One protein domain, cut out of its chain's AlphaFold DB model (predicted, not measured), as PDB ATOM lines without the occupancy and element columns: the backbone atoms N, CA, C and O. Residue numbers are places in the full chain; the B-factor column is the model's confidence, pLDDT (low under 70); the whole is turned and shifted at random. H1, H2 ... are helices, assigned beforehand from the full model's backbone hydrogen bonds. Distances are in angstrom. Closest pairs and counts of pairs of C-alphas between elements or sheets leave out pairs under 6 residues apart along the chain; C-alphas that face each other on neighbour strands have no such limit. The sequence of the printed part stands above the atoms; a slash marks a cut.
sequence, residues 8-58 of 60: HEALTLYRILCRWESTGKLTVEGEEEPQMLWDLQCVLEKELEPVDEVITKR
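This is residues 8 to 58 of the 60 residues of an uncharacterized protein of Pseudoflavonifractor sp. AF19-9AC (UniProt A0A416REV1). The longest helix, H2, begins beside the first half of H1 and runs away from it at nearly a right angle, the two together making a rough L. Beyond the far end of H2 a thin tail with the small helix H3 touches no helix, and residues 41 to 58, which include the last part of H2, stick out from the body. The printed part has 51 residues with three named helices in the order H1, H2, H3 and no named strand; its class is all helix. It is loose, with a radius of gyration of the C-alphas of 13.7 A, and elongated, spanning 36 by 23 by 16 A.

H2, residues 32 to 48, is 23.9 A long from its first C-alpha at (30.566, -14.275, 46.401) to its last at (40.139, -29.331, 30.558). H1, residues 8 to 23, is 22.8 A long and begins with C-alpha 8 at (27.147, -22.910, 50.111). H3, residues 53 to 56, ends with C-alpha 56 at (47.298, -19.406, 23.894).

H2 touches H1 with residues 32 to 37 alone, and H1 touches H2 with residues 9 to 16 alone. The closest C-alphas of the two are those of Glu 33 and Thr 12, 6.5 A apart. Their lines are about perpendicular, at 85 degrees. H3 is apart from H2 and from H1. In H1 and H2 every O i to N i+4 pair is within hydrogen-bond range; H3, with 4 residues, is too short for such a pair, and its one O i to N i+3 pair is not within range.

The two C-alphas farthest apart are those of His 8 and Val 54, 37.4 A. Without residues 41 to 58, which stand free, the body has 33 residues and spans 22 by 16 by 14 A. The printed part has no cut. The link from H1 to H2 is short, with 8 residues, and that from H2 to H3 is tight, with 4. The mean pLDDT of the printed part is 85.9, and residues 50 to 58 are under 70.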
ATOM      1  N   HIS A   8      27.173 -24.335  50.442       95.50
ATOM      2  CA  HIS A   8      27.147 -22.910  50.111       95.50
ATOM      3  C   HIS A   8      27.472 -22.662  48.637       95.50
ATOM      4  O   HIS A   8      26.745 -21.949  47.946       95.50
ATOM      5  N   GLU A   9      28.525 -23.294  48.123       95.12
ATOM      6  CA  GLU A   9      28.923 -23.219  46.713       95.12
ATOM      7  C   GLU A   9      27.829 -23.768  45.793       95.12
ATOM      8  O   GLU A   9      27.490 -23.145  44.785       95.12
ATOM      9  N   ALA A  10      27.220 -24.900  46.157       96.38
ATOM     10  CA  ALA A  10      26.131 -25.503  45.398       96.38
ATOM     11  C   ALA A  10      24.909 -24.576  45.332       96.38
ATOM     12  O   ALA A  10      24.337 -24.386  44.256       96.38
ATOM     13  N   LEU A  11      24.528 -23.957  46.455       97.25
ATOM     14  CA  LEU A  11      23.423 -22.999  46.495       97.25
ATOM     15  C   LEU A  11      23.739 -21.730  45.690       97.25
ATOM     16  O   LEU A  11      22.872 -21.206  44.988       97.25
ATOM     17  N   THR A  12      24.980 -21.255  45.762       96.56
ATOM     18  CA  THR A  12      25.457 -20.078  45.024       96.56
ATOM     19  C   THR A  12      25.404 -20.333  43.521       96.56
ATOM     20  O   THR A  12      24.780 -19.569  42.782       96.56
ATOM     21  N   LEU A  13      25.950 -21.463  43.063       96.00
ATOM     22  CA  LEU A  13      25.893 -21.872  41.661       96.00
ATOM     23  C   LEU A  13      24.450 -22.068  41.185       96.00
ATOM     24  O   LEU A  13      24.097 -21.609  40.100       96.00
ATOM     25  N   TYR A  14      23.596 -22.689  42.002       96.06
ATOM     26  CA  TYR A  14      22.177 -22.866  41.690       96.06
ATOM     27  C   TYR A  14      21.476 -21.527  41.417       96.06
ATOM     28  O   TYR A  14      20.781 -21.389  40.411       96.06
ATOM     29  N   ARG A  15      21.704 -20.505  42.251       96.12
ATOM     30  CA  ARG A  15      21.113 -19.166  42.060       96.12
ATOM     31  C   ARG A  15      21.565 -18.513  40.754       96.12
ATOM     32  O   ARG A  15      20.733 -17.952  40.038       96.12
ATOM     33  N   ILE A  16      22.854 -18.627  40.427       96.31
ATOM     34  CA  ILE A  16      23.412 -18.125  39.164       96.31
ATOM     35  C   ILE A  16      22.740 -18.820  37.975       96.31
ATOM     36  O   ILE A  16      22.279 -18.143  37.053       96.31
ATOM     37  N   LEU A  17      22.618 -20.150  38.018       96.06
ATOM     38  CA  LEU A  17      21.993 -20.935  36.953       96.06
ATOM     39  C   LEU A  17      20.502 -20.614  36.784       96.06
ATOM     40  O   LEU A  17      20.059 -20.459  35.651       96.06
ATOM     41  N   CYS A  18      19.739 -20.419  37.864       96.12
ATOM     42  CA  CYS A  18      18.331 -20.012  37.776       96.12
ATOM     43  C   CYS A  18      18.151 -18.625  37.133       96.12
ATOM     44  O   CYS A  18      17.237 -18.408  36.328       96.12
ATOM     45  N   ARG A  19      19.019 -17.658  37.460       95.81
ATOM     46  CA  ARG A  19      18.990 -16.341  36.798       95.81
ATOM     47  C   ARG A  19      19.396 -16.446  35.331       95.81
ATOM     48  O   ARG A  19      18.789 -15.792  34.483       95.81
ATOM     49  N   TRP A  20      20.374 -17.288  35.013       96.00
ATOM     50  CA  TRP A  20      20.751 -17.539  33.628       96.00
ATOM     51  C   TRP A  20      19.616 -18.188  32.829       96.00
ATOM     52  O   TRP A  20      19.299 -17.708  31.745       96.00
ATOM     53  N   GLU A  21      18.949 -19.202  33.378       96.75
ATOM     54  CA  GLU A  21      17.817 -19.881  32.734       96.75
ATOM     55  C   GLU A  21      16.671 -18.907  32.418       96.75
ATOM     56  O   GLU A  21      16.096 -18.943  31.332       96.75
ATOM     57  N   SER A  22      16.372 -17.992  33.341       93.94
ATOM     58  CA  SER A  22      15.282 -17.024  33.182       93.94
ATOM     59  C   SER A  22      15.610 -15.843  32.261       93.94
ATOM     60  O   SER A  22      14.710 -15.312  31.611       93.94
ATOM     61  N   THR A  23      16.873 -15.409  32.191       94.44
ATOM     62  CA  THR A  23      17.270 -14.193  31.451       94.44
ATOM     63  C   THR A  23      18.062 -14.464  30.171       94.44
ATOM     64  O   THR A  23      18.235 -13.561  29.349       94.44
ATOM     65  N   GLY A  24      18.585 -15.679  30.004       95.31
ATOM     66  CA  GLY A  24      19.540 -16.049  28.958       95.31
ATOM     67  C   GLY A  24      20.924 -15.413  29.121       95.31
ATOM     68  O   GLY A  24      21.768 -15.555  28.235       95.31
ATOM     69  N   LYS A  25      21.178 -14.695  30.221       93.56
ATOM     70  CA  LYS A  25      22.432 -13.979  30.479       93.56
ATOM     71  C   LYS A  25      23.058 -14.452  31.779       93.56
ATOM     72  O   LYS A  25      22.374 -14.609  32.783       93.56
ATOM     73  N   LEU A  26      24.368 -14.679  31.755       92.00
ATOM     74  CA  LEU A  26      25.109 -15.004  32.965       92.00
ATOM     75  C   LEU A  26      25.312 -13.714  33.764       92.00
ATOM     76  O   LEU A  26      26.114 -12.863  33.385       92.00
ATOM     77  N   THR A  27      24.535 -13.549  34.828       93.38
ATOM     78  CA  THR A  27      24.584 -12.375  35.708       93.38
ATOM     79  C   THR A  27      24.968 -12.788  37.120       93.38
ATOM     80  O   THR A  27      24.449 -13.783  37.635       93.38
ATOM     81  N   VAL A  28      25.818 -11.977  37.744       92.88
ATOM     82  CA  VAL A  28      26.307 -12.164  39.112       92.88
ATOM     83  C   VAL A  28      25.911 -10.988  40.001       92.88
ATOM     84  O   VAL A  28      25.813  -9.852  39.536       92.88
ATOM     85  N   GLU A  29      25.688 -11.272  41.275       92.31
ATOM     86  CA  GLU A  29      25.314 -10.340  42.331       92.31
ATOM     87  C   GLU A  29      26.236 -10.517  43.545       92.31
ATOM     88  O   GLU A  29      26.606 -11.631  43.915       92.31
ATOM     89  N   GLY A  30      26.571  -9.404  44.203       92.62
ATOM     90  CA  GLY A  30      27.479  -9.414  45.352       92.62
ATOM     91  C   GLY A  30      28.911  -9.814  44.988       92.62
ATOM     92  O   GLY A  30      29.300  -9.796  43.822       92.62
ATOM     93  N   GLU A  31      29.706 -10.141  46.006       90.38
ATOM     94  CA  GLU A  31      31.124 -10.501  45.844       90.38
ATOM     95  C   GLU A  31      31.348 -12.020  45.774       90.38
ATOM     96  O   GLU A  31      32.307 -12.475  45.155       90.38
ATOM     97  N   GLU A  32      30.434 -12.814  46.340       93.38
ATOM     98  CA  GLU A  32      30.566 -14.275  46.401       93.38
ATOM     99  C   GLU A  32      30.348 -14.951  45.040       93.38
ATOM    100  O   GLU A  32      31.067 -15.880  44.681       93.38
ATOM    101  N   GLU A  33      29.376 -14.488  44.252       96.06
ATOM    102  CA  GLU A  33      29.047 -15.110  42.967       96.06
ATOM    103  C   GLU A  33      30.128 -14.909  41.887       96.06
ATOM    104  O   GLU A  33      30.440 -15.881  41.192       96.06
ATOM    105  N   PRO A  34      30.745 -13.714  41.737       95.50
ATOM    106  CA  PRO A  34      31.914 -13.556  40.876       95.50
ATOM    107  C   PRO A  34      33.074 -14.474  41.278       95.50
ATOM    108  O   PRO A  34      33.674 -15.098  40.405       95.50
ATOM    109  N   GLN A  35      33.366 -14.586  42.580       94.62
ATOM    110  CA  GLN A  35      34.439 -15.449  43.079       94.62
ATOM    111  C   GLN A  35      34.150 -16.925  42.776       94.62
ATOM    112  O   GLN A  35      35.009 -17.623  42.252       94.62
ATOM    113  N   MET A  36      32.915 -17.377  43.004       94.25
ATOM    114  CA  MET A  36      32.481 -18.741  42.692       94.25
ATOM    115  C   MET A  36      32.659 -19.084  41.205       94.25
ATOM    116  O   MET A  36      33.130 -20.169  40.866       94.25
ATOM    117  N   LEU A  37      32.291 -18.172  40.296       94.00
ATOM    118  CA  LEU A  37      32.491 -18.396  38.861       94.00
ATOM    119  C   LEU A  37      33.968 -18.410  38.472       94.00
ATOM    120  O   LEU A  37      34.345 -19.199  37.610       94.00
ATOM    121  N   TRP A  38      34.788 -17.569  39.104       93.75
ATOM    122  CA  TRP A  38      36.233 -17.568  38.899       93.75
ATOM    123  C   TRP A  38      36.865 -18.892  39.339       93.75
ATOM    124  O   TRP A  38      37.588 -19.517  38.566       93.75
ATOM    125  N   ASP A  39      36.538 -19.368  40.539       93.38
ATOM    126  CA  ASP A  39      37.062 -20.629  41.065       93.38
ATOM    127  C   ASP A  39      36.628 -21.812  40.193       93.38
ATOM    128  O   ASP A  39      37.440 -22.677  39.849       93.38
ATOM    129  N   LEU A  40      35.364 -21.811  39.752       92.06
ATOM    130  CA  LEU A  40      34.855 -22.799  38.809       92.06
ATOM    131  C   LEU A  40      35.605 -22.739  37.472       92.06
ATOM    132  O   LEU A  40      35.982 -23.785  36.949       92.06
ATOM    133  N   GLN A  41      35.859 -21.543  36.934       90.62
ATOM    134  CA  GLN A  41      36.644 -21.366  35.714       90.62
ATOM    135  C   GLN A  41      38.058 -21.929  35.880       90.62
ATOM    136  O   GLN A  41      38.475 -22.712  35.034       90.62
ATOM    137  N   CYS A  42      38.765 -21.626  36.970       89.94
ATOM    138  CA  CYS A  42      40.111 -22.152  37.211       89.94
ATOM    139  C   CYS A  42      40.141 -23.685  37.315       89.94
ATOM    140  O   CYS A  42      41.067 -24.321  36.806       89.94
ATOM    141  N   VAL A  43      39.141 -24.298  37.961       89.25
ATOM    142  CA  VAL A  43      39.011 -25.764  38.008       89.25
ATOM    143  C   VAL A  43      38.793 -26.319  36.605       89.25
ATOM    144  O   VAL A  43      39.456 -27.279  36.220       89.25
ATOM    145  N   LEU A  44      37.897 -25.710  35.828       87.62
ATOM    146  CA  LEU A  44      37.621 -26.136  34.461       87.62
ATOM    147  C   LEU A  44      38.842 -25.972  33.557       87.62
ATOM    148  O   LEU A  44      39.152 -26.901  32.828       87.62
ATOM    149  N   GLU A  45      39.555 -24.851  33.622       85.19
ATOM    150  CA  GLU A  45      40.800 -24.631  32.878       85.19
ATOM    151  C   GLU A  45      41.818 -25.716  33.223       85.19
ATOM    152  O   GLU A  45      42.262 -26.443  32.345       85.19
ATOM    153  N   LYS A  46      42.102 -25.932  34.509       84.19
ATOM    154  CA  LYS A  46      43.077 -26.939  34.944       84.19
ATOM    155  C   LYS A  46      42.732 -28.360  34.491       84.19
ATOM    156  O   LYS A  46      43.630 -29.127  34.157       84.19
ATOM    157  N   GLU A  47      41.454 -28.728  34.542       83.38
ATOM    158  CA  GLU A  47      40.997 -30.090  34.250       83.38
ATOM    159  C   GLU A  47      40.698 -30.327  32.761       83.38
ATOM    160  O   GLU A  47      40.695 -31.476  32.314       83.38
ATOM    161  N   LEU A  48      40.412 -29.269  31.997       78.44
ATOM    162  CA  LEU A  48      40.139 -29.331  30.558       78.44
ATOM    163  C   LEU A  48      41.371 -28.992  29.701       78.44
ATOM    164  O   LEU A  48      41.330 -29.198  28.487       78.44
ATOM    165  N   GLU A  49      42.463 -28.529  30.303       71.62
ATOM    166  CA  GLU A  49      43.758 -28.317  29.649       71.62
ATOM    167  C   GLU A  49      44.656 -29.578  29.695       71.62
ATOM    168  O   GLU A  49      44.506 -30.439  30.563       71.62
ATOM    169  N   PRO A  50      45.570 -29.764  28.719       61.91
ATOM    170  CA  PRO A  50      46.650 -28.834  28.416       61.91
ATOM    171  C   PRO A  50      46.197 -27.849  27.345       61.91
ATOM    172  O   PRO A  50      45.676 -28.290  26.319       61.91
ATOM    173  N   VAL A  51      46.390 -26.534  27.525       55.59
ATOM    174  CA  VAL A  51      46.245 -25.643  26.367       55.59
ATOM    175  C   VAL A  51      47.249 -26.125  25.344       55.59
ATOM    176  O   VAL A  51      48.458 -26.051  25.560       55.59
ATOM    177  N   ASP A  52      46.751 -26.636  24.228       55.69
ATOM    178  CA  ASP A  52      47.535 -26.732  23.016       55.69
ATOM    179  C   ASP A  52      48.118 -25.329  22.780       55.69
ATOM    180  O   ASP A  52      47.354 -24.390  22.555       55.69
ATOM    181  N   GLU A  53      49.441 -25.148  22.918       55.19
ATOM    182  CA  GLU A  53      50.131 -23.839  22.895       55.19
ATOM    183  C   GLU A  53      49.776 -22.981  21.660       55.19
ATOM    184  O   GLU A  53      50.061 -21.783  21.588       55.19
ATOM    185  N   VAL A  54      49.160 -23.597  20.653       56.03
ATOM    186  CA  VAL A  54      48.588 -22.970  19.463       56.03
ATOM    187  C   VAL A  54      47.401 -22.043  19.787       56.03
ATOM    188  O   VAL A  54      47.216 -21.042  19.090       56.03
ATOM    189  N   ILE A  55      46.615 -22.318  20.833       55.09
ATOM    190  CA  ILE A  55      45.439 -21.524  21.228       55.09
ATOM    191  C   ILE A  55      45.853 -20.317  22.084       55.09
ATOM    192  O   ILE A  55      45.392 -19.202  21.828       55.09
ATOM    193  N   THR A  56      46.791 -20.487  23.020       53.44
ATOM    194  CA  THR A  56      47.298 -19.406  23.894       53.44
ATOM    195  C   THR A  56      48.100 -18.337  23.148       53.44
ATOM    196  O   THR A  56      48.170 -17.201  23.604       53.44
ATOM    197  N   LYS A  57      48.640 -18.631  21.957       52.22
ATOM    198  CA  LYS A  57      49.360 -17.641  21.127       52.22
ATOM    199  C   LYS A  57      48.473 -16.613  20.419       52.22
ATOM    200  O   LYS A  57      49.011 -15.712  19.780       52.22
ATOM    201  N   ARG A  58      47.140 -16.720  20.486       49.56
ATOM    202  CA  ARG A  58      46.233 -15.743  19.848       49.56
ATOM    203  C   ARG A  58      45.830 -14.571  20.736       49.56
ATOM    204  O   ARG A  58      45.111 -13.698  20.262       49.56
TER     205      ARG A  58